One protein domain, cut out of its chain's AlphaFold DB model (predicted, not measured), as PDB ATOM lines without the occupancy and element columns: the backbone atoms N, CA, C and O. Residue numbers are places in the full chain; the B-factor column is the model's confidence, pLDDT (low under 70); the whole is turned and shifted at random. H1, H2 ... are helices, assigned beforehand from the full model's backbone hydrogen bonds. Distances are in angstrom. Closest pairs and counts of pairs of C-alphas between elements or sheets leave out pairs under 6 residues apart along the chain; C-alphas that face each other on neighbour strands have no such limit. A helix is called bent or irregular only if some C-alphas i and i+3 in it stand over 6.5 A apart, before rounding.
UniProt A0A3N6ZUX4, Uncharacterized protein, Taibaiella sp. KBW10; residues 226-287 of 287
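AT A GLANCE: This is residues 226 to 287 of the 287 residues of an uncharacterized protein of Taibaiella sp. KBW10 (UniProt A0A3N6ZUX4). Picture four short helices strung one after another along an open zigzag, with no core: none of them touches another. H2 and H3 make a loose corner at their link, H1 comes before H2, and H4 lies beyond H3 toward the far end of the longest axis. The printed part has 62 residues with four named helices, H1, H2, H3 and H4 in chain order, and no named strand; the class is all helix. The whole is loose, with a radius of gyration of the C-alphas of 15.2 A, and spans 41 by 28 by 26 A.

HOW THE PARTS SIT: Begin with H2, residues 246 to 257, which shares the greatest length, 12 residues, with H3, residues 261 to 272. Look at Leu 256 and Gln 264: their C-alphas, the closest of these two helices, are 8.0 A apart. H2 and H3 are close but not clearly touching, with 1 pair of C-alphas within 8 A. Their lines stand at a steep tilt of 62 degrees, they run opposite ways, and their centres are 17.4 A apart. Going outward, you find H1, residues 233 to 243, apart from H2, and H4, residues 277 to 285, apart from H3. H1 is also apart from H3 and from H4, and H2 is apart from H4. In H1 and H4 every O i to N i+4 pair is within hydrogen-bond range; in H2 it is 7 of 8 pairs, and in H3 also 7 of 8.

IN THESE COORDINATES: Find C-alpha 246 at (15.102, 11.946, -7.317); from there H2 runs 17.2 A to C-alpha 257. H3 begins at C-alpha 261, at (12.307, -10.135, -18.252), and measures 16.6 A to C-alpha 272. Go back to C-alpha 233 at (25.638, -5.909, -1.458) for H1, which is 15.3 A long and ends at His 243. H4 goes from Asp 277 to C-alpha 285 at (-4.636, -8.539, 7.185), 12.5 A away. No helix is bent or irregular.

THE WHOLE: Look at Lys 226 and Tyr 287, the first and last printed residues: their C-alphas are the two farthest apart in the domain, at 45.2 A. Tyr 287 is also the chain's last residue. The printed part has no cut, and the links H1 to H2, H2 to H3 and H3 to H4 are tight, with 2, 3 and 4 residues between the helices. Residues 226 to 239, of which 233 to 239 belong to H1, stand free, and so do residues 281 to 287, of which 281 to 285 belong to H4. In the B-factor column you will find a mean pLDDT of the printed part of 72.5; residues 256 to 274 and residue 287 are under 70, and H3 has a mean of 57.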
ATOM      1  N   LYS A 226      36.260  -8.536 -10.839       71.25
ATOM      2  CA  LYS A 226      36.591  -9.213  -9.577       71.25
ATOM      3  C   LYS A 226      36.565  -8.263  -8.377       71.25
ATOM      4  O   LYS A 226      36.150  -8.675  -7.300       71.25
ATOM      5  N   LEU A 227      36.997  -7.016  -8.560       71.50
ATOM      6  CA  LEU A 227      36.923  -5.978  -7.531       71.50
ATOM      7  C   LEU A 227      35.471  -5.542  -7.283       71.50
ATOM      8  O   LEU A 227      35.064  -5.450  -6.131       71.50
ATOM      9  N   LEU A 228      34.669  -5.384  -8.338       76.44
ATOM     10  CA  LEU A 228      33.234  -5.079  -8.267       76.44
ATOM     11  C   LEU A 228      32.450  -6.200  -7.569       76.44
ATOM     12  O   LEU A 228      31.627  -5.927  -6.705       76.44
ATOM     13  N   ALA A 229      32.765  -7.465  -7.867       77.56
ATOM     14  CA  ALA A 229      32.150  -8.624  -7.220       77.56
ATOM     15  C   ALA A 229      32.568  -8.812  -5.748       77.56
ATOM     16  O   ALA A 229      31.958  -9.606  -5.038       77.56
ATOM     17  N   SER A 230      33.625  -8.127  -5.295       79.56
ATOM     18  CA  SER A 230      34.087  -8.176  -3.901       79.56
ATOM     19  C   SER A 230      33.440  -7.123  -2.997       79.56
ATOM     20  O   SER A 230      33.657  -7.159  -1.786       79.56
ATOM     21  N   ILE A 231      32.651  -6.204  -3.563       84.19
ATOM     22  CA  ILE A 231      31.896  -5.215  -2.791       84.19
ATOM     23  C   ILE A 231      30.651  -5.911  -2.220       84.19
ATOM     24  O   ILE A 231      29.888  -6.503  -2.985       84.19
ATOM     25  N   PRO A 232      30.429  -5.883  -0.894       87.44
ATOM     26  CA  PRO A 232      29.251  -6.500  -0.301       87.44
ATOM     27  C   PRO A 232      27.982  -5.723  -0.675       87.44
ATOM     28  O   PRO A 232      27.955  -4.494  -0.669       87.44
ATOM     29  N   GLU A 233      26.902  -6.454  -0.939       81.44
ATOM     30  CA  GLU A 233      25.638  -5.909  -1.458       81.44
ATOM     31  C   GLU A 233      24.988  -4.873  -0.527       81.44
ATOM     32  O   GLU A 233      24.422  -3.883  -0.984       81.44
ATOM     33  N   ARG A 234      25.172  -5.027   0.789       82.75
ATOM     34  CA  ARG A 234      24.728  -4.050   1.793       82.75
ATOM     35  C   ARG A 234      25.406  -2.687   1.631       82.75
ATOM     36  O   ARG A 234      24.759  -1.662   1.824       82.75
ATOM     37  N   ASP A 235      26.692  -2.671   1.295       85.75
ATOM     38  CA  ASP A 235      27.437  -1.419   1.163       85.75
ATOM     39  C   ASP A 235      27.026  -0.707  -0.137       85.75
ATOM     40  O   ASP A 235      26.878   0.513  -0.143       85.75
ATOM     41  N   ILE A 236      26.721  -1.473  -1.196       84.62
ATOM     42  CA  ILE A 236      26.132  -0.955  -2.443       84.62
ATOM     43  C   ILE A 236      24.772  -0.311  -2.154       84.62
ATOM     44  O   ILE A 236      24.559   0.833  -2.542       84.62
ATOM     45  N   ALA A 237      23.886  -1.002  -1.430       81.44
ATOM     46  CA  ALA A 237      22.565  -0.482  -1.080       81.44
ATOM     47  C   ALA A 237      22.657   0.821  -0.267       81.44
ATOM     48  O   ALA A 237      22.023   1.807  -0.622       81.44
ATOM     49  N   SER A 238      23.516   0.857   0.758       85.00
ATOM     50  CA  SER A 238      23.706   2.060   1.581       85.00
ATOM     51  C   SER A 238      24.310   3.236   0.807       85.00
ATOM     52  O   SER A 238      23.957   4.387   1.048       85.00
ATOM     53  N   TYR A 239      25.215   2.958  -0.137       84.44
ATOM     54  CA  TYR A 239      25.821   3.986  -0.969       84.44
ATOM     55  C   TYR A 239      24.807   4.562  -1.953       84.44
ATOM     56  O   TYR A 239      24.733   5.780  -2.076       84.44
ATOM     57  N   VAL A 240      24.025   3.701  -2.611       86.31
ATOM     58  CA  VAL A 240      22.954   4.124  -3.517       86.31
ATOM     59  C   VAL A 240      21.938   4.956  -2.748       86.31
ATOM     60  O   VAL A 240      21.716   6.084  -3.136       86.31
ATOM     61  N   GLU A 241      21.431   4.496  -1.606       84.06
ATOM     62  CA  GLU A 241      20.441   5.244  -0.815       84.06
ATOM     63  C   GLU A 241      20.951   6.616  -0.333       84.06
ATOM     64  O   GLU A 241      20.204   7.590  -0.301       84.06
ATOM     65  N   GLN A 242      22.235   6.720   0.023       86.19
ATOM     66  CA  GLN A 242      22.825   7.987   0.460       86.19
ATOM     67  C   GLN A 242      23.128   8.952  -0.699       86.19
ATOM     68  O   GLN A 242      23.206  10.163  -0.471       86.19
ATOM     69  N   HIS A 243      23.356   8.435  -1.908       82.75
ATOM     70  CA  HIS A 243      23.870   9.214  -3.040       82.75
ATOM     71  C   HIS A 243      22.940   9.244  -4.258       82.75
ATOM     72  O   HIS A 243      23.299   9.901  -5.228       82.75
ATOM     73  N   SER A 244      21.788   8.570  -4.227       81.94
ATOM     74  CA  SER A 244      20.755   8.674  -5.257       81.94
ATOM     75  C   SER A 244      19.851   9.861  -4.957       81.94
ATOM     76  O   SER A 244      19.253   9.929  -3.880       81.94
ATOM     77  N   ASP A 245      19.733  10.778  -5.910       83.38
ATOM     78  CA  ASP A 245      18.699  11.807  -5.890       83.38
ATOM     79  C   ASP A 245      17.433  11.370  -6.663       83.38
ATOM     80  O   ASP A 245      17.366  10.285  -7.242       83.38
ATOM     81  N   GLU A 246      16.394  12.213  -6.653       75.62
ATOM     82  CA  GLU A 246      15.102  11.946  -7.317       75.62
ATOM     83  C   GLU A 246      15.249  11.721  -8.837       75.62
ATOM     84  O   GLU A 246      14.423  11.062  -9.470       75.62
ATOM     85  N   PHE A 247      16.315  12.245  -9.446       75.56
ATOM     86  CA  PHE A 247      16.601  12.047 -10.861       75.56
ATOM     87  C   PHE A 247      17.289  10.699 -11.111       75.56
ATOM     88  O   PHE A 247      16.951   9.997 -12.071       75.56
ATOM     89  N   ASP A 248      18.203  10.300 -10.228       80.69
ATOM     90  CA  ASP A 248      18.872   9.003 -10.289       80.69
ATOM     91  C   ASP A 248      17.876   7.840 -10.162       80.69
ATOM     92  O   ASP A 248      17.990   6.865 -10.910       80.69
ATOM     93  N   GLU A 249      16.851   7.962  -9.312       76.75
ATOM     94  CA  GLU A 249      15.781   6.961  -9.154       76.75
ATOM     95  C   GLU A 249      15.043   6.692 -10.478       76.75
ATOM     96  O   GLU A 249      14.916   5.539 -10.906       76.75
ATOM     97  N   PHE A 250      14.666   7.751 -11.200       72.44
ATOM     98  CA  PHE A 250      14.014   7.640 -12.507       72.44
ATOM     99  C   PHE A 250      14.914   6.962 -13.552       72.44
ATOM    100  O   PHE A 250      14.455   6.153 -14.365       72.44
ATOM    101  N   THR A 251      16.217   7.264 -13.547       78.00
ATOM    102  CA  THR A 251      17.155   6.633 -14.488       78.00
ATOM    103  C   THR A 251      17.405   5.163 -14.162       78.00
ATOM    104  O   THR A 251      17.509   4.343 -15.080       78.00
ATOM    105  N   LEU A 252      17.467   4.800 -12.880       76.38
ATOM    106  CA  LEU A 252      17.578   3.415 -12.431       76.38
ATOM    107  C   LEU A 252      16.345   2.611 -12.843       76.38
ATOM    108  O   LEU A 252      16.500   1.530 -13.407       76.38
ATOM    109  N   GLU A 253      15.146   3.161 -12.660       72.94
ATOM    110  CA  GLU A 253      13.889   2.516 -13.044       72.94
ATOM    111  C   GLU A 253      13.781   2.312 -14.565       72.94
ATOM    112  O   GLU A 253      13.475   1.211 -15.035       72.94
ATOM    113  N   ALA A 254      14.140   3.328 -15.358       74.25
ATOM    114  CA  ALA A 254      14.160   3.236 -16.819       74.25
ATOM    115  C   ALA A 254      15.164   2.186 -17.332       74.25
ATOM    116  O   ALA A 254      14.888   1.461 -18.292       74.25
ATOM    117  N   ASN A 255      16.324   2.071 -16.681       72.81
ATOM    118  CA  ASN A 255      17.312   1.051 -17.017       72.81
ATOM    119  C   ASN A 255      16.872  -0.349 -16.563       72.81
ATOM    120  O   ASN A 255      17.099  -1.312 -17.297       72.81
ATOM    121  N   LEU A 256      16.193  -0.477 -15.416       67.69
ATOM    122  CA  LEU A 256      15.634  -1.745 -14.935       67.69
ATOM    123  C   LEU A 256      14.556  -2.280 -15.885       67.69
ATOM    124  O   LEU A 256      14.535  -3.479 -16.167       67.69
ATOM    125  N   ALA A 257      13.715  -1.397 -16.431       65.19
ATOM    126  CA  ALA A 257      12.684  -1.733 -17.413       65.19
ATOM    127  C   ALA A 257      13.256  -2.267 -18.743       65.19
ATOM    128  O   ALA A 257      12.593  -3.041 -19.433       65.19
ATOM    129  N   ASN A 258      14.503  -1.912 -19.077       64.88
ATOM    130  CA  ASN A 258      15.214  -2.402 -20.262       64.88
ATOM    131  C   ASN A 258      15.979  -3.723 -20.032       64.88
ATOM    132  O   ASN A 258      16.531  -4.283 -20.985       64.88
ATOM    133  N   VAL A 259      16.018  -4.250 -18.802       63.72
ATOM    134  CA  VAL A 259      16.616  -5.562 -18.514       63.72
ATOM    135  C   VAL A 259      15.670  -6.668 -19.009       63.72
ATOM    136  O   VAL A 259      14.481  -6.637 -18.691       63.72
ATOM    137  N   PRO A 260      16.151  -7.677 -19.763       63.59
ATOM    138  CA  PRO A 260      15.302  -8.763 -20.252       63.59
ATOM    139  C   PRO A 260      14.559  -9.458 -19.100       63.59
ATOM    140  O   PRO A 260      15.164  -9.814 -18.086       63.59
ATOM    141  N   ALA A 261      13.254  -9.686 -19.283       56.19
ATOM    142  CA  ALA A 261      12.307 -10.135 -18.252       56.19
ATOM    143  C   ALA A 261      12.754 -11.367 -17.431       56.19
ATOM    144  O   ALA A 261      12.375 -11.505 -16.273       56.19
ATOM    145  N   ALA A 262      13.604 -12.238 -17.988       55.19
ATOM    146  CA  ALA A 262      14.146 -13.414 -17.300       55.19
ATOM    147  C   ALA A 262      15.080 -13.084 -16.114       55.19
ATOM    148  O   ALA A 262      15.239 -13.899 -15.206       55.19
ATOM    149  N   THR A 263      15.711 -11.907 -16.108       55.69
ATOM    150  CA  THR A 263      16.594 -11.468 -15.014       55.69
ATOM    151  C   THR A 263      15.808 -10.714 -13.937       55.69
ATOM    152  O   THR A 263      16.135 -10.820 -12.757       55.69
ATOM    153  N   GLN A 264      14.729 -10.018 -14.321       52.78
ATOM    154  CA  GLN A 264      13.807  -9.366 -13.381       52.78
ATOM    155  C   GLN A 264      13.119 -10.387 -12.465       52.78
ATOM    156  O   GLN A 264      13.055 -10.168 -11.258       52.78
ATOM    157  N   THR A 265      12.677 -11.532 -12.998       51.75
ATOM    158  CA  THR A 265      12.008 -12.569 -12.191       51.75
ATOM    159  C   THR A 265      12.936 -13.202 -11.159       51.75
ATOM    160  O   THR A 265      12.502 -13.459 -10.046       51.75
ATOM    161  N   LYS A 266      14.221 -13.399 -11.484       57.69
ATOM    162  CA  LYS A 266      15.207 -13.984 -10.561       57.69
ATOM    163  C   LYS A 266      15.536 -13.055  -9.387       57.69
ATOM    164  O   LYS A 266      15.677 -13.514  -8.254       57.69
ATOM    165  N   ASN A 267      15.648 -11.755  -9.657       58.06
ATOM    166  CA  ASN A 267      15.876 -10.755  -8.613       58.06
ATOM    167  C   ASN A 267      14.627 -10.590  -7.733       58.06
ATOM    168  O   ASN A 267      14.752 -10.524  -6.517       58.06
ATOM    169  N   LEU A 268      13.428 -10.626  -8.327       57.06
ATOM    170  CA  LEU A 268      12.167 -10.595  -7.583       57.06
ATOM    171  C   LEU A 268      11.993 -11.832  -6.686       57.06
ATOM    172  O   LEU A 268      11.614 -11.703  -5.529       57.06
ATOM    173  N   GLU A 269      12.323 -13.020  -7.192       58.56
ATOM    174  CA  GLU A 269      12.265 -14.280  -6.439       58.56
ATOM    175  C   GLU A 269      13.241 -14.275  -5.250       58.56
ATOM    176  O   GLU A 269      12.888 -14.716  -4.161       58.56
ATOM    177  N   SER A 270      14.426 -13.677  -5.422       61.56
ATOM    178  CA  SER A 270      15.423 -13.507  -4.352       61.56
ATOM    179  C   SER A 270      14.976 -12.495  -3.284       61.56
ATOM    180  O   SER A 270      15.225 -12.701  -2.098       61.56
ATOM    181  N   SER A 271      14.273 -11.427  -3.682       57.28
ATOM    182  CA  SER A 271      13.699 -10.436  -2.758       57.28
ATOM    183  C   SER A 271      12.502 -10.979  -1.974       57.28
ATOM    184  O   SER A 271      12.353 -10.676  -0.794       57.28
ATOM    185  N   LEU A 272      11.674 -11.821  -2.600       61.00
ATOM    186  CA  LEU A 272      10.542 -12.484  -1.944       61.00
ATOM    187  C   LEU A 272      10.988 -13.570  -0.956       61.00
ATOM    188  O   LEU A 272      10.271 -13.864  -0.009       61.00
ATOM    189  N   GLN A 273      12.181 -14.141  -1.141       65.81
ATOM    190  CA  GLN A 273      12.710 -15.204  -0.284       65.81
ATOM    191  C   GLN A 273      13.167 -14.713   1.103       65.81
ATOM    192  O   GLN A 273      13.324 -15.525   2.013       65.81
ATOM    193  N   ASN A 274      13.369 -13.401   1.268       62.34
ATOM    194  CA  ASN A 274      13.753 -12.769   2.536       62.34
ATOM    195  C   ASN A 274      12.576 -12.135   3.292       62.34
ATOM    196  O   ASN A 274      12.783 -11.597   4.380       62.34
ATOM    197  N   ILE A 275      11.363 -12.176   2.739       73.06
ATOM    198  CA  ILE A 275      10.159 -11.744   3.449       73.06
ATOM    199  C   ILE A 275       9.683 -12.917   4.309       73.06
ATOM    200  O   ILE A 275       9.520 -14.031   3.813       73.06
ATOM    201  N   SER A 276       9.494 -12.678   5.607       73.88
ATOM    202  CA  SER A 276       9.003 -13.708   6.520       73.88
ATOM    203  C   SER A 276       7.505 -13.958   6.307       73.88
ATOM    204  O   SER A 276       6.759 -13.041   5.961       73.88
ATOM    205  N   ASP A 277       7.051 -15.190   6.548       78.75
ATOM    206  CA  ASP A 277       5.627 -15.548   6.442       78.75
ATOM    207  C   ASP A 277       4.743 -14.665   7.350       78.75
ATOM    208  O   ASP A 277       3.605 -14.352   7.007       78.75
ATOM    209  N   GLU A 278       5.293 -14.193   8.475       77.62
ATOM    210  CA  GLU A 278       4.624 -13.293   9.422       77.62
ATOM    211  C   GLU A 278       4.369 -11.896   8.823       77.62
ATOM    212  O   GLU A 278       3.287 -11.332   8.995       77.62
ATOM    213  N   ASP A 279       5.317 -11.365   8.045       75.81
ATOM    214  CA  ASP A 279       5.166 -10.071   7.365       75.81
ATOM    215  C   ASP A 279       4.139 -10.143   6.221       75.81
ATOM    216  O   ASP A 279       3.407  -9.183   5.960       75.81
ATOM    217  N   ILE A 280       4.035 -11.302   5.560       75.50
ATOM    218  CA  ILE A 280       3.047 -11.558   4.499       75.50
ATOM    219  C   ILE A 280       1.636 -11.615   5.089       75.50
ATOM    220  O   ILE A 280       0.709 -11.019   4.534       75.50
ATOM    221  N   GLU A 281       1.462 -12.284   6.231       76.81
ATOM    222  CA  GLU A 281       0.178 -12.329   6.935       76.81
ATOM    223  C   GLU A 281      -0.235 -10.958   7.485       76.81
ATOM    224  O   GLU A 281      -1.417 -10.603   7.436       76.81
ATOM    225  N   ALA A 282       0.716 -10.153   7.963       78.62
ATOM    226  CA  ALA A 282       0.447  -8.784   8.394       78.62
ATOM    227  C   ALA A 282      -0.039  -7.904   7.228       78.62
ATOM    228  O   ALA A 282      -1.019  -7.170   7.376       78.62
ATOM    229  N   TYR A 283       0.583  -8.015   6.050       74.88
ATOM    230  CA  TYR A 283       0.166  -7.281   4.853       74.88
ATOM    231  C   TYR A 283      -1.226  -7.704   4.363       74.88
ATOM    232  O   TYR A 283      -2.064  -6.850   4.073       74.88
ATOM    233  N   LEU A 284      -1.507  -9.011   4.340       79.69
ATOM    234  CA  LEU A 284      -2.812  -9.549   3.943       79.69
ATOM    235  C   LEU A 284      -3.942  -9.190   4.913       79.69
ATOM    236  O   LEU A 284      -5.080  -9.078   4.479       79.69
ATOM    237  N   ASN A 285      -3.648  -8.990   6.198       77.75
ATOM    238  CA  ASN A 285      -4.636  -8.539   7.185       77.75
ATOM    239  C   ASN A 285      -4.813  -7.013   7.231       77.75
ATOM    240  O   ASN A 285      -5.710  -6.522   7.918       77.75
ATOM    241  N   THR A 286      -3.953  -6.254   6.545       73.50
ATOM    242  CA  THR A 286      -4.043  -4.786   6.482       73.50
ATOM    243  C   THR A 286      -4.994  -4.310   5.367       73.50
ATOM    244  O   THR A 286      -5.327  -3.125   5.321       73.50
ATOM    245  N   TYR A 287      -5.494  -5.224   4.524       49.00
ATOM    246  CA  TYR A 287      -6.512  -4.972   3.497       49.00
ATOM    247  C   TYR A 287      -7.740  -5.873   3.642       49.00
ATOM    248  O   TYR A 287      -7.570  -7.095   3.830       49.00
TER     249      TYR A 287